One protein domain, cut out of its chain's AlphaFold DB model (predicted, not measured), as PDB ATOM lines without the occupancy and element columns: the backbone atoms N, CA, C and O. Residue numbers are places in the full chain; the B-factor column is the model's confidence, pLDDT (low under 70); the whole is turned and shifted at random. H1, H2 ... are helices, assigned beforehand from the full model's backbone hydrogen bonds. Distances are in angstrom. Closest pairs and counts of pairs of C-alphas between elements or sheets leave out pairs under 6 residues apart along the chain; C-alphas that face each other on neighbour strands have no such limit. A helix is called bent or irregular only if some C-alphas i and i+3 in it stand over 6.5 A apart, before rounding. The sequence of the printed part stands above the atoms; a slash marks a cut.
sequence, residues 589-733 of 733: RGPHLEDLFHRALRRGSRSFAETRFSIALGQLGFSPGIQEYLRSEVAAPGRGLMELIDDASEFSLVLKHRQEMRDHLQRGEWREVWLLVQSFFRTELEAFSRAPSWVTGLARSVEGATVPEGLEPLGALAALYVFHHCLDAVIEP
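Overview. This is residues 589 to 733 of the 733 residues of an uncharacterized protein of Alkalispirochaeta sphaeroplastigenens (UniProt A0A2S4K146). The last helix, H9, runs through the middle of a rounded helical bundle, ringed by H1, H2, H3, H4, H5, H6 and H8. Short H7 packs on H8 and H9. The 145 printed residues include nine named helices, H1 to H9 in chain order, and no named strand: all helix. The whole is compact, with a radius of gyration of the C-alphas of 13.7 A and spans of 37 by 33 by 25 A.

Arrangement. H1, residues 596 to 601, and H2, residues 606 to 618, form a hairpin; their closest C-alphas, of Ala 600 and Ala 609, are 4.5 A apart. H3, residues 626 to 635, touches H2, the closest C-alphas, of Ser 614 and Gln 627, being 6.3 A apart. H4, residues 639 to 648, runs opposite ways to H3 at a tilt of 37 degrees, only just steep. H5, residues 652 to 667, is irregular, with C-alphas 656 and 659 7.7 A apart, and has a kink of 47 degrees near residue 659. H6, residues 670 to 683, touches H5. H7, residues 685 to 688, touches H8, residues 693 to 704. H9, residues 712 to 731, is the hub, touching six helices, but is apart from H5. H9 and H6 run the same way at a shallow tilt of 23 degrees; their closest C-alphas, of Trp 674 and Ala 716, are 4.6 A apart. H2, H3, H4, H5, H6, H8 and H9 make an up and down bundle, each running against the one before. Every O i to N i+4 pair is within hydrogen-bond range in H1, H2, H3, H4, H6, H8 and H9; H5 has 10 of 12, and H7 is too short for one.

Along the chain. H1 begins at C-alpha 596 (163.618, 243.133, 214.721). H5 spans 23.9 A, H6 20.2 A and H9 28.3 A, ending at C-alpha 731 (172.047, 263.218, 222.937).

Size, cuts and confidence. The C-alphas farthest apart, of Arg 667 and Pro 733, are 38.5 A apart. The printed part has no cut and no long link. The model's pLDDT is under 70 at residues 685 to 687, 689 and 731 to 733.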
ATOM      1  N   ARG A 589     172.938 248.888 209.926       87.12
ATOM      2  CA  ARG A 589     171.945 249.933 210.243       87.12
ATOM      3  C   ARG A 589     170.758 249.911 209.271       87.12
ATOM      4  O   ARG A 589     170.136 250.939 209.010       87.12
ATOM      5  N   GLY A 590     170.483 248.743 208.697       84.62
ATOM      6  CA  GLY A 590     169.493 248.581 207.643       84.62
ATOM      7  C   GLY A 590     168.034 248.539 208.113       84.62
ATOM      8  O   GLY A 590     167.752 248.457 209.309       84.62
ATOM      9  N   PRO A 591     167.083 248.457 207.161       84.38
ATOM     10  CA  PRO A 591     165.643 248.341 207.428       84.38
ATOM     11  C   PRO A 591     165.240 247.108 208.246       84.38
ATOM     12  O   PRO A 591     164.158 247.056 208.813       84.38
ATOM     13  N   HIS A 592     166.104 246.095 208.331       86.06
ATOM     14  CA  HIS A 592     165.844 244.879 209.099       86.06
ATOM     15  C   HIS A 592     165.643 245.133 210.603       86.06
ATOM     16  O   HIS A 592     165.080 244.284 211.297       86.06
ATOM     17  N   LEU A 593     166.100 246.288 211.091       88.06
ATOM     18  CA  LEU A 593     165.902 246.736 212.460       88.06
ATOM     19  C   LEU A 593     164.448 247.151 212.745       88.06
ATOM     20  O   LEU A 593     164.012 247.007 213.881       88.06
ATOM     21  N   GLU A 594     163.682 247.576 211.730       88.12
ATOM     22  CA  GLU A 594     162.256 247.937 211.859       88.12
ATOM     23  C   GLU A 594     161.391 246.743 212.276       88.12
ATOM     24  O   GLU A 594     160.472 246.866 213.081       88.12
ATOM     25  N   ASP A 595     161.749 245.548 211.814       87.56
ATOM     26  CA  ASP A 595     161.025 244.311 212.106       87.56
ATOM     27  C   ASP A 595     161.704 243.449 213.185       87.56
ATOM     28  O   ASP A 595     161.297 242.301 213.398       87.56
ATOM     29  N   LEU A 596     162.770 243.934 213.834       90.56
ATOM     30  CA  LEU A 596     163.618 243.133 214.721       90.56
ATOM     31  C   LEU A 596     162.823 242.412 215.818       90.56
ATOM     32  O   LEU A 596     162.935 241.190 215.938       90.56
ATOM     33  N   PHE A 597     162.017 243.138 216.597       91.19
ATOM     34  CA  PHE A 597     161.276 242.561 217.725       91.19
ATOM     35  C   PHE A 597     160.201 241.590 217.251       91.19
ATOM     36  O   PHE A 597     160.109 240.474 217.763       91.19
ATOM     37  N   HIS A 598     159.456 241.959 216.207       89.44
ATOM     38  CA  HIS A 598     158.467 241.072 215.604       89.44
ATOM     39  C   HIS A 598     159.113 239.761 215.119       89.44
ATOM     40  O   HIS A 598     158.645 238.674 215.456       89.44
ATOM     41  N   ARG A 599     160.240 239.824 214.393       87.31
ATOM     42  CA  ARG A 599     160.932 238.629 213.872       87.31
ATOM     43  C   ARG A 599     161.578 237.785 214.968       87.31
ATOM     44  O   ARG A 599     161.503 236.559 214.894       87.31
ATOM     45  N   ALA A 600     162.198 238.412 215.967       89.38
ATOM     46  CA  ALA A 600     162.835 237.708 217.078       89.38
ATOM     47  C   ALA A 600     161.809 236.938 217.924       89.38
ATOM     48  O   ALA A 600     162.049 235.784 218.281       89.38
ATOM     49  N   LEU A 601     160.648 237.544 218.188       88.44
ATOM     50  CA  LEU A 601     159.636 237.002 219.097       88.44
ATOM     51  C   LEU A 601     158.629 236.061 218.415       88.44
ATOM     52  O   LEU A 601     158.096 235.170 219.074       88.44
ATOM     53  N   ARG A 602     158.423 236.168 217.090       85.81
ATOM     54  CA  ARG A 602     157.446 235.368 216.313       85.81
ATOM     55  C   ARG A 602     157.515 233.857 216.553       85.81
ATOM     56  O   ARG A 602     156.497 233.179 216.466       85.81
ATOM     57  N   ARG A 603     158.707 233.298 216.796       82.38
ATOM     58  CA  ARG A 603     158.892 231.842 216.953       82.38
ATOM     59  C   ARG A 603     158.588 231.310 218.358       82.38
ATOM     60  O   ARG A 603     158.620 230.095 218.529       82.38
ATOM     61  N   GLY A 604     158.365 232.173 219.354       80.19
ATOM     62  CA  GLY A 604     158.079 231.749 220.732       80.19
ATOM     63  C   GLY A 604     159.230 231.012 221.437       80.19
ATOM     64  O   GLY A 604     159.024 230.406 222.481       80.19
ATOM     65  N   SER A 605     160.446 231.029 220.877       87.81
ATOM     66  CA  SER A 605     161.622 230.364 221.450       87.81
ATOM     67  C   SER A 605     162.592 231.386 222.028       87.81
ATOM     68  O   SER A 605     163.138 232.215 221.294       87.81
ATOM     69  N   ARG A 606     162.849 231.282 223.337       87.56
ATOM     70  CA  ARG A 606     163.758 232.174 224.067       87.56
ATOM     71  C   ARG A 606     165.166 232.177 223.469       87.56
ATOM     72  O   ARG A 606     165.690 233.239 223.158       87.56
ATOM     73  N   SER A 607     165.742 231.001 223.211       87.50
ATOM     74  CA  SER A 607     167.109 230.880 222.673       87.50
ATOM     75  C   SER A 607     167.255 231.462 221.262       87.50
ATOM     76  O   SER A 607     168.294 232.030 220.915       87.50
ATOM     77  N   PHE A 608     166.205 231.351 220.443       90.81
ATOM     78  CA  PHE A 608     166.171 231.964 219.118       90.81
ATOM     79  C   PHE A 608     166.137 233.493 219.217       90.81
ATOM     80  O   PHE A 608     166.939 234.156 218.557       90.81
ATOM     81  N   ALA A 609     165.259 234.040 220.062       89.94
ATOM     82  CA  ALA A 609     165.133 235.478 220.276       89.94
ATOM     83  C   ALA A 609     166.426 236.086 220.852       89.94
ATOM     84  O   ALA A 609     166.927 237.064 220.302       89.94
ATOM     85  N   GLU A 610     167.032 235.458 221.867       90.62
ATOM     86  CA  GLU A 610     168.327 235.864 222.446       90.62
ATOM     87  C   GLU A 610     169.421 235.940 221.374       90.62
ATOM     88  O   GLU A 610     170.133 236.941 221.252       90.62
ATOM     89  N   THR A 611     169.527 234.898 220.543       91.25
ATOM     90  CA  THR A 611     170.515 234.860 219.459       91.25
ATOM     91  C   THR A 611     170.226 235.938 218.412       91.25
ATOM     92  O   THR A 611     171.152 236.594 217.938       91.25
ATOM     93  N   ARG A 612     168.953 236.165 218.061       91.56
ATOM     94  CA  ARG A 612     168.561 237.171 217.063       91.56
ATOM     95  C   ARG A 612     168.858 238.594 217.531       91.56
ATOM     96  O   ARG A 612     169.405 239.364 216.739       91.56
ATOM     97  N   PHE A 613     168.560 238.919 218.791       92.00
ATOM     98  CA  PHE A 613     168.907 240.208 219.395       92.00
ATOM     99  C   PHE A 613     170.422 240.399 219.464       92.00
ATOM    100  O   PHE A 613     170.920 241.439 219.043       92.00
ATOM    101  N   SER A 614     171.168 239.373 219.882       90.94
ATOM    102  CA  SER A 614     172.636 239.410 219.915       90.94
ATOM    103  C   SER A 614     173.258 239.658 218.532       90.94
ATOM    104  O   SER A 614     174.202 240.438 218.413       90.94
ATOM    105  N   ILE A 615     172.711 239.055 217.467       90.06
ATOM    106  CA  ILE A 615     173.183 239.267 216.087       90.06
ATOM    107  C   ILE A 615     172.910 240.696 215.605       90.06
ATOM    108  O   ILE A 615     173.793 241.297 214.996       90.06
ATOM    109  N   ALA A 616     171.694 241.209 215.816       89.38
ATOM    110  CA  ALA A 616     171.293 242.515 215.296       89.38
ATOM    111  C   ALA A 616     171.940 243.661 216.085       89.38
ATOM    112  O   ALA A 616     172.569 244.538 215.503       89.38
ATOM    113  N   LEU A 617     171.843 243.618 217.414       89.44
ATOM    114  CA  LEU A 617     172.317 244.692 218.286       89.44
ATOM    115  C   LEU A 617     173.835 244.637 218.494       89.44
ATOM    116  O   LEU A 617     174.473 245.674 218.636       89.44
ATOM    117  N   GLY A 618     174.447 243.449 218.424       85.12
ATOM    118  CA  GLY A 618     175.900 243.303 218.549       85.12
ATOM    119  C   GLY A 618     176.701 243.956 217.414       85.12
ATOM    120  O   GLY A 618     177.847 244.333 217.632       85.12
ATOM    121  N   GLN A 619     176.119 244.123 216.219       83.06
ATOM    122  CA  GLN A 619     176.778 244.804 215.092       83.06
ATOM    123  C   GLN A 619     176.662 246.337 215.156       83.06
ATOM    124  O   GLN A 619     177.320 247.025 214.378       83.06
ATOM    125  N   LEU A 620     175.860 246.884 216.078       84.94
ATOM    126  CA  LEU A 620     175.711 248.334 216.259       84.94
ATOM    127  C   LEU A 620     176.851 248.954 217.083       84.94
ATOM    128  O   LEU A 620     177.016 250.171 217.050       84.94
ATOM    129  N   GLY A 621     177.667 248.129 217.752       79.06
ATOM    130  CA  GLY A 621     178.876 248.571 218.456       79.06
ATOM    131  C   GLY A 621     178.634 249.235 219.815       79.06
ATOM    132  O   GLY A 621     179.509 249.948 220.292       79.06
ATOM    133  N   PHE A 622     177.470 249.016 220.429       84.81
ATOM    134  CA  PHE A 622     177.132 249.554 221.748       84.81
ATOM    135  C   PHE A 622     178.020 248.997 222.871       84.81
ATOM    136  O   PHE A 622     178.464 247.844 222.815       84.81
ATOM    137  N   SER A 623     178.251 249.812 223.902       77.44
ATOM    138  CA  SER A 623     179.035 249.462 225.085       77.44
ATOM    139  C   SER A 623     178.301 249.916 226.351       77.44
ATOM    140  O   SER A 623     178.063 251.114 226.474       77.44
ATOM    141  N   PRO A 624     178.010 249.015 227.305       82.19
ATOM    142  CA  PRO A 624     178.239 247.568 227.256       82.19
ATOM    143  C   PRO A 624     177.345 246.857 226.222       82.19
ATOM    144  O   PRO A 624     176.268 247.314 225.844       82.19
ATOM    145  N   GLY A 625     177.810 245.718 225.706       85.06
ATOM    146  CA  GLY A 625     177.068 244.955 224.698       85.06
ATOM    147  C   GLY A 625     175.907 244.166 225.312       85.06
ATOM    148  O   GLY A 625     176.059 243.586 226.384       85.06
ATOM    149  N   ILE A 626     174.786 244.018 224.592       88.19
ATOM    150  CA  ILE A 626     173.590 243.287 225.077       88.19
ATOM    151  C   ILE A 626     173.889 241.876 225.619       88.19
ATOM    152  O   ILE A 626     173.186 241.361 226.485       88.19
ATOM    153  N   GLN A 627     174.952 241.233 225.125       86.31
ATOM    154  CA  GLN A 627     175.386 239.904 225.561       86.31
ATOM    155  C   GLN A 627     175.738 239.833 227.053       86.31
ATOM    156  O   GLN A 627     175.645 238.752 227.634       86.31
ATOM    157  N   GLU A 628     176.156 240.944 227.659       84.69
ATOM    158  CA  GLU A 628     176.467 241.027 229.085       84.69
ATOM    159  C   GLU A 628     175.191 240.915 229.924       84.69
ATOM    160  O   GLU A 628     175.058 239.973 230.708       84.69
ATOM    161  N   TYR A 629     174.191 241.755 229.640       86.62
ATOM    162  CA  TYR A 629     172.884 241.702 230.302       86.62
ATOM    163  C   TYR A 629     172.151 240.382 230.052       86.62
ATOM    164  O   TYR A 629     171.598 239.795 230.981       86.62
ATOM    165  N   LEU A 630     172.195 239.849 228.824       86.88
ATOM    166  CA  LEU A 630     171.609 238.537 228.520       86.88
ATOM    167  C   LEU A 630     172.270 237.413 229.328       86.88
ATOM    168  O   LEU A 630     171.589 236.486 229.760       86.88
ATOM    169  N   ARG A 631     173.585 237.484 229.572       85.19
ATOM    170  CA  ARG A 631     174.289 236.497 230.403       85.19
ATOM    171  C   ARG A 631     173.835 236.574 231.860       85.19
ATOM    172  O   ARG A 631     173.596 235.525 232.458       85.19
ATOM    173  N   SER A 632     173.694 237.780 232.410       83.06
ATOM    174  CA  SER A 632     173.158 237.994 233.761       83.06
ATOM    175  C   SER A 632     171.720 237.481 233.891       83.06
ATOM    176  O   SER A 632     171.396 236.808 234.869       83.06
ATOM    177  N   GLU A 633     170.893 237.704 232.869       83.31
ATOM    178  CA  GLU A 633     169.496 237.259 232.805       83.31
ATOM    179  C   GLU A 633     169.342 235.731 232.695       83.31
ATOM    180  O   GLU A 633     168.383 235.145 233.202       83.31
ATOM    181  N   VAL A 634     170.291 235.053 232.041       81.69
ATOM    182  CA  VAL A 634     170.361 233.582 232.014       81.69
ATOM    183  C   VAL A 634     170.828 233.026 233.363       81.69
ATOM    184  O   VAL A 634     170.365 231.964 233.774       81.69
ATOM    185  N   ALA A 635     171.729 233.725 234.063       79.88
ATOM    186  CA  ALA A 635     172.231 233.296 235.367       79.88
ATOM    187  C   ALA A 635     171.163 233.387 236.470       79.88
ATOM    188  O   ALA A 635     171.088 232.501 237.323       79.88
ATOM    189  N   ALA A 636     170.343 234.438 236.454       80.00
ATOM    190  CA  ALA A 636     169.183 234.588 237.325       80.00
ATOM    191  C   ALA A 636     168.103 235.436 236.618       80.00
ATOM    192  O   ALA A 636     168.402 236.569 236.236       80.00
ATOM    193  N   PRO A 637     166.859 234.935 236.466       80.44
ATOM    194  CA  PRO A 637     165.770 235.710 235.871       80.44
ATOM    195  C   PRO A 637     165.574 237.056 236.583       80.44
ATOM    196  O   PRO A 637     165.539 237.106 237.811       80.44
ATOM    197  N   GLY A 638     165.465 238.138 235.818       80.69
ATOM    198  CA  GLY A 638     165.338 239.515 236.293       80.69
ATOM    199  C   GLY A 638     166.642 240.232 236.597       80.69
ATOM    200  O   GLY A 638     166.636 241.454 236.729       80.69
ATOM    201  N   ARG A 639     167.763 239.519 236.725       82.06
ATOM    202  CA  ARG A 639     169.032 240.136 237.117       82.06
ATOM    203  C   ARG A 639     169.600 241.035 236.024       82.06
ATOM    204  O   ARG A 639     170.042 242.133 236.339       82.06
ATOM    205  N   GLY A 640     169.580 240.590 234.767       84.88
ATOM    206  CA  GLY A 640     170.103 241.385 233.656       84.88
ATOM    207  C   GLY A 640     169.269 242.640 233.426       84.88
ATOM    208  O   GLY A 640     169.816 243.712 233.194       84.88
ATOM    209  N   LEU A 641     167.948 242.522 233.573       86.31
ATOM    210  CA  LEU A 641     167.039 243.664 233.494       86.31
ATOM    211  C   LEU A 641     167.217 244.639 234.673       86.31
ATOM    212  O   LEU A 641     167.177 245.845 234.464       86.31
ATOM    213  N   MET A 642     167.470 244.150 235.890       84.25
ATOM    214  CA  MET A 642     167.774 245.005 237.048       84.25
ATOM    215  C   MET A 642     169.087 245.777 236.893       84.25
ATOM    216  O   MET A 642     169.117 246.967 237.192       84.25
ATOM    217  N   GLU A 643     170.147 245.109 236.425       82.75
ATOM    218  CA  GLU A 643     171.438 245.742 236.119       82.75
ATOM    219  C   GLU A 643     171.243 246.847 235.065       82.75
ATOM    220  O   GLU A 643     171.638 247.988 235.277       82.75
ATOM    221  N   LEU A 644     170.501 246.552 233.993       87.31
ATOM    222  CA  LEU A 644     170.204 247.516 232.935       87.31
ATOM    223  C   LEU A 644     169.322 248.691 233.388       87.31
ATOM    224  O   LEU A 644     169.515 249.807 232.920       87.31
ATOM    225  N   ILE A 645     168.352 248.476 234.283       85.94
ATOM    226  CA  ILE A 645     167.554 249.571 234.867       85.94
ATOM    227  C   ILE A 645     168.450 250.527 235.649       85.94
ATOM    228  O   ILE A 645     168.226 251.737 235.621       85.94
ATOM    229  N   ASP A 646     169.435 249.996 236.370       81.25
ATOM    230  CA  ASP A 646     170.359 250.809 237.151       81.25
ATOM    231  C   ASP A 646     171.295 251.618 236.253       81.25
ATOM    232  O   ASP A 646     171.475 252.806 236.521       81.25
ATOM    233  N   ASP A 647     171.781 251.027 235.163       81.69
ATOM    234  CA  ASP A 647     172.599 251.727 234.167       81.69
ATOM    235  C   ASP A 647     171.780 252.793 233.415       81.69
ATOM    236  O   ASP A 647     172.162 253.959 233.357       81.69
ATOM    237  N   ALA A 648     170.577 252.448 232.945       83.06
ATOM    238  CA  ALA A 648     169.696 253.365 232.219       83.06
ATOM    239  C   ALA A 648     169.067 254.463 233.107       83.06
ATOM    240  O   ALA A 648     168.410 255.372 232.593       83.06
ATOM    241  N   SER A 649     169.247 254.407 234.435       81.06
ATOM    242  CA  SER A 649     168.733 255.408 235.388       81.06
ATOM    243  C   SER A 649     169.418 256.777 235.279       81.06
ATOM    244  O   SER A 649     169.019 257.707 235.982       81.06
ATOM    245  N   GLU A 650     170.421 256.930 234.416       77.06
ATOM    246  CA  GLU A 650     170.948 258.242 234.031       77.06
ATOM    247  C   GLU A 650     169.909 259.108 233.299       77.06
ATOM    248  O   GLU A 650     169.934 260.336 233.407       77.06
ATOM    249  N   PHE A 651     168.934 258.487 232.625       81.94
ATOM    250  CA  PHE A 651     167.856 259.199 231.952       81.94
ATOM    251  C   PHE A 651     166.706 259.514 232.905       81.94
ATOM    252  O   PHE A 651     166.185 258.643 233.608       81.94
ATOM    253  N   SER A 652     166.223 260.760 232.873       81.00
ATOM    254  CA  SER A 652     165.178 261.256 233.779       81.00
ATOM    255  C   SER A 652     163.883 260.441 233.732       81.00
ATOM    256  O   SER A 652     163.210 260.298 234.754       81.00
ATOM    257  N   LEU A 653     163.533 259.894 232.564       83.56
ATOM    258  CA  LEU A 653     162.328 259.088 232.381       83.56
ATOM    259  C   LEU A 653     162.446 257.720 233.074       83.56
ATOM    260  O   LEU A 653     161.540 257.317 233.802       83.56
ATOM    261  N   VAL A 654     163.594 257.054 232.926       84.25
ATOM    262  CA  VAL A 654     163.891 255.771 233.584       84.25
ATOM    263  C   VAL A 654     164.030 255.978 235.092       84.25
ATOM    264  O   VAL A 654     163.446 255.221 235.864       84.25
ATOM    265  N   LEU A 655     164.710 257.047 235.526       83.88
ATOM    266  CA  LEU A 655     164.873 257.385 236.942       83.88
ATOM    267  C   LEU A 655     163.525 257.607 237.644       83.88
ATOM    268  O   LEU A 655     163.320 257.112 238.753       83.88
ATOM    269  N   LYS A 656     162.592 258.314 236.989       87.69
ATOM    270  CA  LYS A 656     161.245 258.589 237.517       87.69
ATOM    271  C   LYS A 656     160.443 257.309 237.765       87.69
ATOM    272  O   LYS A 656     159.736 257.223 238.764       87.69
ATOM    273  N   HIS A 657     160.574 256.325 236.878       88.88
ATOM    274  CA  HIS A 657     159.834 255.062 236.926       88.88
ATOM    275  C   HIS A 657     160.652 253.893 237.508       88.88
ATOM    276  O   HIS A 657     160.188 252.754 237.533       88.88
ATOM    277  N   ARG A 658     161.867 254.145 238.020       86.88
ATOM    278  CA  ARG A 658     162.796 253.108 238.503       86.88
ATOM    279  C   ARG A 658     162.193 252.232 239.596       86.88
ATOM    280  O   ARG A 658     162.326 251.011 239.543       86.88
ATOM    281  N   GLN A 659     161.553 252.840 240.596       87.38
ATOM    282  CA  GLN A 659     160.967 252.090 241.711       87.38
ATOM    283  C   GLN A 659     159.764 251.255 241.254       87.38
ATOM    284  O   GLN A 659     159.644 250.104 241.651       87.38
ATOM    285  N   GLU A 660     158.939 251.800 240.360       90.31
ATOM    286  CA  GLU A 660     157.800 251.099 239.756       90.31
ATOM    287  C   GLU A 660     158.264 249.873 238.952       90.31
ATOM    288  O   GLU A 660     157.772 248.769 239.175       90.31
ATOM    289  N   MET A 661     159.296 250.022 238.107       87.12
ATOM    290  CA  MET A 661     159.903 248.895 237.387       87.12
ATOM    291  C   MET A 661     160.440 247.824 238.344       87.12
ATOM    292  O   MET A 661     160.188 246.640 238.141       87.12
ATOM    293  N   ARG A 662     161.142 248.219 239.413       87.06
ATOM    294  CA  ARG A 662     161.668 247.281 240.420       87.06
ATOM    295  C   ARG A 662     160.561 246.522 241.148       87.06
ATOM    296  O   ARG A 662     160.695 245.317 241.357       87.06
ATOM    297  N   ASP A 663     159.480 247.202 241.508       88.06
ATOM    298  CA  ASP A 663     158.348 246.594 242.206       88.06
ATOM    299  C   ASP A 663     157.624 245.578 241.305       88.06
ATOM    300  O   ASP A 663     157.330 244.466 241.752       88.06
ATOM    301  N   HIS A 664     157.410 245.904 240.023       89.62
ATOM    302  CA  HIS A 664     156.854 244.965 239.041       89.62
ATOM    303  C   HIS A 664     157.766 243.747 238.822       89.62
ATOM    304  O   HIS A 664     157.284 242.614 238.772       89.62
ATOM    305  N   LEU A 665     159.090 243.942 238.771       86.06
ATOM    306  CA  LEU A 665     160.058 242.844 238.647       86.06
ATOM    307  C   LEU A 665     160.036 241.901 239.851       86.06
ATOM    308  O   LEU A 665     160.039 240.684 239.675       86.06
ATOM    309  N   GLN A 666     159.963 242.440 241.072       85.31
ATOM    310  CA  GLN A 666     159.878 241.633 242.295       85.31
ATOM    311  C   GLN A 666     158.585 240.812 242.373       85.31
ATOM    312  O   GLN A 666     158.584 239.726 242.954       85.31
ATOM    313  N   ARG A 667     157.496 241.307 241.774       88.00
ATOM    314  CA  ARG A 667     156.202 240.611 241.692       88.00
ATOM    315  C   ARG A 667     156.097 239.651 240.502       88.00
ATOM    316  O   ARG A 667     155.125 238.907 240.418       88.00
ATOM    317  N   GLY A 668     157.087 239.634 239.604       82.50
ATOM    318  CA  GLY A 668     157.065 238.823 238.382       82.50
ATOM    319  C   GLY A 668     156.111 239.352 237.303       82.50
ATOM    320  O   GLY A 668     155.708 238.604 236.415       82.50
ATOM    321  N   GLU A 669     155.747 240.632 237.360       89.06
ATOM    322  CA  GLU A 669     154.819 241.308 236.445       89.06
ATOM    323  C   GLU A 669     155.562 241.839 235.199       89.06
ATOM    324  O   GLU A 669     155.534 243.022 234.869       89.06
ATOM    325  N   TRP A 670     156.258 240.953 234.478       85.75
ATOM    326  CA  TRP A 670     157.124 241.298 233.333       85.75
ATOM    327  C   TRP A 670     156.407 242.037 232.201       85.75
ATOM    328  O   TRP A 670     156.999 242.864 231.505       85.75
ATOM    329  N   ARG A 671     155.121 241.739 232.017       87.06
ATOM    330  CA  ARG A 671     154.269 242.384 231.020       87.06
ATOM    331  C   ARG A 671     154.072 243.870 231.314       87.06
ATOM    332  O   ARG A 671     154.095 244.664 230.379       87.06
ATOM    333  N   GLU A 672     153.931 244.239 232.585       88.62
ATOM    334  CA  GLU A 672     153.796 245.640 232.994       88.62
ATOM    335  C   GLU A 672     155.104 246.399 232.747       88.62
ATOM    336  O   GLU A 672     155.086 247.500 232.205       88.62
ATOM    337  N   VAL A 673     156.255 245.763 233.004       87.50
ATOM    338  CA  VAL A 673     157.573 246.342 232.684       87.50
ATOM    339  C   VAL A 673     157.732 246.573 231.178       87.50
ATOM    340  O   VAL A 673     158.177 247.639 230.763       87.50
ATOM    341  N   TRP A 674     157.325 245.617 230.337       88.75
ATOM    342  CA  TRP A 674     157.328 245.793 228.881       88.75
ATOM    343  C   TRP A 674     156.432 246.956 228.427       88.75
ATOM    344  O   TRP A 674     156.871 247.791 227.636       88.75
ATOM    345  N   LEU A 675     155.192 247.030 228.926       88.94
ATOM    346  CA  LEU A 675     154.250 248.101 228.578       88.94
ATOM    347  C   LEU A 675     154.774 249.477 229.005       88.94
ATOM    348  O   LEU A 675     154.641 250.452 228.260       88.94
ATOM    349  N   LEU A 676     155.418 249.544 230.169       89.12
ATOM    350  CA  LEU A 676     156.054 250.752 230.673       89.12
ATOM    351  C   LEU A 676     157.219 251.184 229.769       89.12
ATOM    352  O   LEU A 676     157.258 252.339 229.349       89.12
ATOM    353  N   VAL A 677     158.090 250.259 229.355       88.25
ATOM    354  CA  VAL A 677     159.167 250.549 228.389       88.25
ATOM    355  C   VAL A 677     158.605 250.989 227.032       88.25
ATOM    356  O   VAL A 677     159.099 251.952 226.450       88.25
ATOM    357  N   GLN A 678     157.529 250.369 226.532       87.12
ATOM    358  CA  GLN A 678     156.859 250.832 225.307       87.12
ATOM    359  C   GLN A 678     156.321 252.263 225.441       87.12
ATOM    360  O   GLN A 678     156.384 253.040 224.485       87.12
ATOM    361  N   SER A 679     155.812 252.638 226.618       88.12
ATOM    362  CA  SER A 679     155.346 254.004 226.878       88.12
ATOM    363  C   SER A 679     156.483 255.032 226.805       88.12
ATOM    364  O   SER A 679     156.256 256.162 226.363       88.12
ATOM    365  N   PHE A 680     157.715 254.632 227.142       88.06
ATOM    366  CA  PHE A 680     158.890 255.493 227.026       88.06
ATOM    367  C   PHE A 680     159.185 255.848 225.568       88.06
ATOM    368  O   PHE A 680     159.346 257.023 225.244       88.06
ATOM    369  N   PHE A 681     159.141 254.862 224.666       84.00
ATOM    370  CA  PHE A 681     159.308 255.101 223.229       84.00
ATOM    371  C   PHE A 681     158.224 256.009 222.639       84.00
ATOM    372  O   PHE A 681     158.528 256.823 221.772       84.00
ATOM    373  N   ARG A 682     156.975 255.915 223.122       82.25
ATOM    374  CA  ARG A 682     155.887 256.815 222.694       82.25
ATOM    375  C   ARG A 682     156.076 258.246 223.190       82.25
ATOM    376  O   ARG A 682     155.721 259.182 222.483       82.25
ATOM    377  N   THR A 683     156.623 258.405 224.392       81.94
ATOM    378  CA  THR A 683     156.865 259.719 225.008       81.94
ATOM    379  C   THR A 683     158.006 260.457 224.306       81.94
ATOM    380  O   THR A 683     157.888 261.645 224.032       81.94
ATOM    381  N   GLU A 684     159.069 259.739 223.933       80.12
ATOM    382  CA  GLU A 684     160.259 260.287 223.259       80.12
ATOM    383  C   GLU A 684     160.187 260.197 221.718       80.12
ATOM    384  O   GLU A 684     161.167 260.444 221.013       80.12
ATOM    385  N   LEU A 685     159.020 259.860 221.155       68.19
ATOM    386  CA  LEU A 685     158.843 259.603 219.719       68.19
ATOM    387  C   LEU A 685     159.198 260.823 218.847       68.19
ATOM    388  O   LEU A 685     159.762 260.677 217.759       68.19
ATOM    389  N   GLU A 686     158.907 262.035 219.331       65.44
ATOM    390  CA  GLU A 686     159.280 263.284 218.654       65.44
ATOM    391  C   GLU A 686     160.799 263.508 218.651       65.44
ATOM    392  O   GLU A 686     161.344 263.942 217.631       65.44
ATOM    393  N   ALA A 687     161.498 263.160 219.735       68.88
ATOM    394  CA  ALA A 687     162.956 263.229 219.809       68.88
ATOM    395  C   ALA A 687     163.599 262.217 218.847       68.88
ATOM    396  O   ALA A 687     164.483 262.574 218.065       68.88
ATOM    397  N   PHE A 688     163.069 260.988 218.797       73.31
ATOM    398  CA  PHE A 688     163.527 259.969 217.854       73.31
ATOM    399  C   PHE A 688     163.242 260.326 216.396       73.31
ATOM    400  O   PHE A 688     164.033 259.963 215.535       73.31
ATOM    401  N   SER A 689     162.183 261.080 216.081       66.31
ATOM    402  CA  SER A 689     161.879 261.487 214.698       66.31
ATOM    403  C   SER A 689     162.979 262.331 214.028       66.31
ATOM    404  O   SER A 689     163.040 262.398 212.801       66.31
ATOM    405  N   ARG A 690     163.863 262.948 214.828       72.25
ATOM    406  CA  ARG A 690     165.043 263.704 214.372       72.25
ATOM    407  C   ARG A 690     166.325 262.861 214.330       72.25
ATOM    408  O   ARG A 690     167.348 263.348 213.856       72.25
ATOM    409  N   ALA A 691     166.270 261.624 214.820       79.56
ATOM    410  CA  ALA A 691     167.387 260.694 214.877       79.56
ATOM    411  C   ALA A 691     167.642 260.019 213.512       79.56
ATOM    412  O   ALA A 691     166.790 260.055 212.618       79.56
ATOM    413  N   PRO A 692     168.798 259.358 213.328       81.81
ATOM    414  CA  PRO A 692     169.063 258.550 212.143       81.81
ATOM    415  C   PRO A 692     167.968 257.501 211.884       81.81
ATOM    416  O   PRO A 692     167.417 256.919 212.816       81.81
ATOM    417  N   SER A 693     167.715 257.179 210.611       82.31
ATOM    418  CA  SER A 693     166.618 256.285 210.191       82.31
ATOM    419  C   SER A 693     166.612 254.913 210.883       82.31
ATOM    420  O   SER A 693     165.557 254.322 211.110       82.31
ATOM    421  N   TRP A 694     167.786 254.403 211.253       83.62
ATOM    422  CA  TRP A 694     167.933 253.128 211.952       83.62
ATOM    423  C   TRP A 694     167.477 253.191 213.423       83.62
ATOM    424  O   TRP A 694     166.942 252.205 213.926       83.62
ATOM    425  N   VAL A 695     167.610 254.351 214.082       85.50
ATOM    426  CA  VAL A 695     167.100 254.613 215.443       85.50
ATOM    427  C   VAL A 695     165.579 254.675 215.412       85.50
ATOM    428  O   VAL A 695     164.914 253.971 216.169       85.50
ATOM    429  N   THR A 696     165.015 255.437 214.467       83.56
ATOM    430  CA  THR A 696     163.557 255.475 214.268       83.56
ATOM    431  C   THR A 696     162.991 254.104 213.928       83.56
ATOM    432  O   THR A 696     161.890 253.769 214.358       83.56
ATOM    433  N   GLY A 697     163.740 253.299 213.171       84.56
ATOM    434  CA  GLY A 697     163.320 251.955 212.816       84.56
ATOM    435  C   GLY A 697     163.285 251.010 214.015       84.56
ATOM    436  O   GLY A 697     162.272 250.355 214.247       84.56
ATOM    437  N   LEU A 698     164.340 251.001 214.833       86.81
ATOM    438  CA  LEU A 698     164.375 250.238 216.086       86.81
ATOM    439  C   LEU A 698     163.248 250.634 217.047       86.81
ATOM    440  O   LEU A 698     162.571 249.755 217.580       86.81
ATOM    441  N   ALA A 699     163.014 251.937 217.226       86.19
ATOM    442  CA  ALA A 699     161.941 252.448 218.077       86.19
ATOM    443  C   ALA A 699     160.558 251.960 217.606       86.19
ATOM    444  O   ALA A 699     159.779 251.431 218.402       86.19
ATOM    445  N   ARG A 700     160.285 252.037 216.294       85.69
ATOM    446  CA  ARG A 700     159.052 251.494 215.694       85.69
ATOM    447  C   ARG A 700     158.927 249.984 215.878       85.69
ATOM    448  O   ARG A 700     157.820 249.489 216.079       85.69
ATOM    449  N   SER A 701     160.045 249.260 215.840       89.88
ATOM    450  CA  SER A 701     160.061 247.814 216.069       89.88
ATOM    451  C   SER A 701     159.569 247.445 217.464       89.88
ATOM    452  O   SER A 701     158.779 246.514 217.612       89.88
ATOM    453  N   VAL A 702     160.011 248.187 218.483       88.69
ATOM    454  CA  VAL A 702     159.579 247.990 219.872       88.69
ATOM    455  C   VAL A 702     158.107 248.363 220.044       88.69
ATOM    456  O   VAL A 702     157.350 247.617 220.665       88.69
ATOM    457  N   GLU A 703     157.683 249.495 219.477       84.69
ATOM    458  CA  GLU A 703     156.306 249.984 219.592       84.69
ATOM    459  C   GLU A 703     155.287 249.037 218.940       84.69
ATOM    460  O   GLU A 703     154.227 248.775 219.509       84.69
ATOM    461  N   GLY A 704     155.614 248.506 217.758       82.25
ATOM    462  CA  GLY A 704     154.733 247.629 216.986       82.25
ATOM    463  C   GLY A 704     154.730 246.163 217.430       82.25
ATOM    464  O   GLY A 704     153.923 245.380 216.926       82.25
ATOM    465  N   ALA A 705     155.618 245.762 218.343       86.62
ATOM    466  CA  ALA A 705     155.747 244.372 218.763       86.62
ATOM    467  C   ALA A 705     154.808 244.005 219.921       86.62
ATOM    468  O   ALA A 705     154.631 244.748 220.887       86.62
ATOM    469  N   THR A 706     154.259 242.792 219.856       84.31
ATOM    470  CA  THR A 706     153.606 242.120 220.983       84.31
ATOM    471  C   THR A 706     154.516 241.006 221.485       84.31
ATOM    472  O   THR A 706     155.061 240.233 220.694       84.31
ATOM    473  N   VAL A 707     154.719 240.929 222.803       82.69
ATOM    474  CA  VAL A 707     155.575 239.896 223.396       82.69
ATOM    475  C   VAL A 707     154.725 238.682 223.774       82.69
ATOM    476  O   VAL A 707     153.759 238.847 224.518       82.69
ATOM    477  N   PRO A 708     155.038 237.477 223.259       85.56
ATOM    478  CA  PRO A 708     154.350 236.249 223.651       85.56
ATOM    479  C   PRO A 708     154.551 235.910 225.132       85.56
ATOM    480  O   PRO A 708     155.600 236.220 225.698       85.56
ATOM    481  N   GLU A 709     153.586 235.190 225.711       77.25
ATOM    482  CA  GLU A 709     153.696 234.670 227.079       77.25
ATOM    483  C   GLU A 709     154.943 233.786 227.249       77.25
ATOM    484  O   GLU A 709     155.205 232.883 226.450       77.25
ATOM    485  N   GLY A 710     155.738 234.064 228.283       79.12
ATOM    486  CA  GLY A 710     157.019 233.420 228.580       79.12
ATOM    487  C   GLY A 710     158.257 234.109 227.985       79.12
ATOM    488  O   GLY A 710     159.379 233.725 228.333       79.12
ATOM    489  N   LEU A 711     158.099 235.112 227.110       84.50
ATOM    490  CA  LEU A 711     159.203 235.897 226.530       84.50
ATOM    491  C   LEU A 711     159.258 237.346 227.030       84.50
ATOM    492  O   LEU A 711     160.165 238.084 226.641       84.50
ATOM    493  N   GLU A 712     158.340 237.752 227.903       84.69
ATOM    494  CA  GLU A 712     158.244 239.106 228.455       84.69
ATOM    495  C   GLU A 712     159.534 239.591 229.128       84.69
ATOM    496  O   GLU A 712     159.926 240.721 228.838       84.69
ATOM    497  N   PRO A 713     160.261 238.778 229.928       84.75
ATOM    498  CA  PRO A 713     161.522 239.222 230.528       84.75
ATOM    499  C   PRO A 713     162.572 239.594 229.472       84.75
ATOM    500  O   PRO A 713     163.234 240.626 229.564       84.75
ATOM    501  N   LEU A 714     162.691 238.771 228.424       87.38
ATOM    502  CA  LEU A 714     163.648 238.979 227.339       87.38
ATOM    503  C   LEU A 714     163.250 240.165 226.455       87.38
ATOM    504  O   LEU A 714     164.112 240.947 226.058       87.38
ATOM    505  N   GLY A 715     161.957 240.290 226.146       87.62
ATOM    506  CA  GLY A 715     161.414 241.423 225.408       87.62
ATOM    507  C   GLY A 715     161.677 242.733 226.145       87.62
ATOM    508  O   GLY A 715     162.256 243.644 225.560       87.62
ATOM    509  N   ALA A 716     161.329 242.805 227.435       89.12
ATOM    510  CA  ALA A 716     161.536 243.987 228.273       89.12
ATOM    511  C   ALA A 716     163.017 244.377 228.372       89.12
ATOM    512  O   ALA A 716     163.345 245.547 228.188       89.12
ATOM    513  N   LEU A 717     163.916 243.405 228.567       90.75
ATOM    514  CA  LEU A 717     165.363 243.632 228.570       90.75
ATOM    515  C   LEU A 717     165.861 244.185 227.236       90.75
ATOM    516  O   LEU A 717     166.524 245.219 227.212       90.75
ATOM    517  N   ALA A 718     165.526 243.535 226.118       90.75
ATOM    518  CA  ALA A 718     165.965 243.992 224.805       90.75
ATOM    519  C   ALA A 718     165.402 245.383 224.465       90.75
ATOM    520  O   ALA A 718     166.118 246.200 223.891       90.75
ATOM    521  N   ALA A 719     164.148 245.675 224.824       91.12
ATOM    522  CA  ALA A 719     163.535 246.977 224.571       91.12
ATOM    523  C   ALA A 719     164.132 248.087 225.435       91.12
ATOM    524  O   ALA A 719     164.415 249.156 224.902       91.12
ATOM    525  N   LEU A 720     164.379 247.841 226.725       90.25
ATOM    526  CA  LEU A 720     165.034 248.823 227.588       90.25
ATOM    527  C   LEU A 720     166.474 249.087 227.128       90.25
ATOM    528  O   LEU A 720     166.926 250.227 227.148       90.25
ATOM    529  N   TYR A 721     167.166 248.054 226.641       91.06
ATOM    530  CA  TYR A 721     168.528 248.174 226.120       91.06
ATOM    531  C   TYR A 721     168.563 249.029 224.851       91.06
ATOM    532  O   TYR A 721     169.401 249.917 224.707       91.06
ATOM    533  N   VAL A 722     167.613 248.791 223.941       90.38
ATOM    534  CA  VAL A 722     167.424 249.633 222.756       90.38
ATOM    535  C   VAL A 722     167.054 251.058 223.166       90.38
ATOM    536  O   VAL A 722     167.596 251.988 222.589       90.38
ATOM    537  N   PHE A 723     166.189 251.248 224.164       88.81
ATOM    538  CA  PHE A 723     165.775 252.577 224.622       88.81
ATOM    539  C   PHE A 723     166.962 253.400 225.127       88.81
ATOM    540  O   PHE A 723     167.157 254.522 224.667       88.81
ATOM    541  N   HIS A 724     167.768 252.812 226.014       86.69
ATOM    542  CA  HIS A 724     168.963 253.432 226.585       86.69
ATOM    543  C   HIS A 724     169.922 253.913 225.484       86.69
ATOM    544  O   HIS A 724     170.176 255.108 225.371       86.69
ATOM    545  N   HIS A 725     170.321 253.030 224.564       85.50
ATOM    546  CA  HIS A 725     171.271 253.409 223.512       85.50
ATOM    547  C   HIS A 725     170.672 254.240 222.368       85.50
ATOM    548  O   HIS A 725     171.393 254.974 221.691       85.50
ATOM    549  N   CYS A 726     169.366 254.142 222.111       84.19
ATOM    550  CA  CYS A 726     168.705 255.038 221.165       84.19
ATOM    551  C   CYS A 726     168.642 256.471 221.703       84.19
ATOM    552  O   CYS A 726     168.757 257.393 220.902       84.19
ATOM    553  N   LEU A 727     168.477 256.664 223.016       80.88
ATOM    554  CA  LEU A 727     168.541 257.989 223.638       80.88
ATOM    555  C   LEU A 727     169.963 258.551 223.660       80.88
ATOM    556  O   LEU A 727     170.138 259.712 223.295       80.88
ATOM    557  N   ASP A 728     170.967 257.734 223.987       78.56
ATOM    558  CA  ASP A 728     172.379 258.134 223.883       78.56
ATOM    559  C   ASP A 728     172.708 258.672 222.487       78.56
ATOM    560  O   ASP A 728     173.242 259.769 222.339       78.56
ATOM    561  N   ALA A 729     172.294 257.941 221.444       73.75
ATOM    562  CA  ALA A 729     172.526 258.310 220.047       73.75
ATOM    563  C   ALA A 729     171.767 259.573 219.587       73.75
ATOM    564  O   ALA A 729     172.001 260.057 218.478       73.75
ATOM    565  N   VAL A 730     170.822 260.078 220.388       74.06
ATOM    566  CA  VAL A 730     170.118 261.350 220.152       74.06
ATOM    567  C   VAL A 730     170.782 262.505 220.912       74.06
ATOM    568  O   VAL A 730     170.695 263.649 220.464       74.06
ATOM    569  N   ILE A 731     171.439 262.222 222.042       68.69
ATOM    570  CA  ILE A 731     172.047 263.218 222.937       68.69
ATOM    571  C   ILE A 731     173.504 263.521 222.547       68.69
ATOM    572  O   ILE A 731     173.919 264.679 222.626       68.69
ATOM    573  N   GLU A 732     174.257 262.528 222.063       57.97
ATOM    574  CA  GLU A 732     175.595 262.698 221.482       57.97
ATOM    575  C   GLU A 732     175.537 262.554 219.942       57.97
ATOM    576  O   GLU A 732     175.380 261.434 219.450       57.97
ATOM    577  N   PRO A 733     175.611 263.654 219.159       47.84
ATOM    578  CA  PRO A 733     175.588 263.595 217.693       47.84
ATOM    579  C   PRO A 733     176.864 263.029 217.051       47.84
ATOM    580  O   PRO A 733     177.978 263.326 217.547       47.84
TER     581      PRO A 733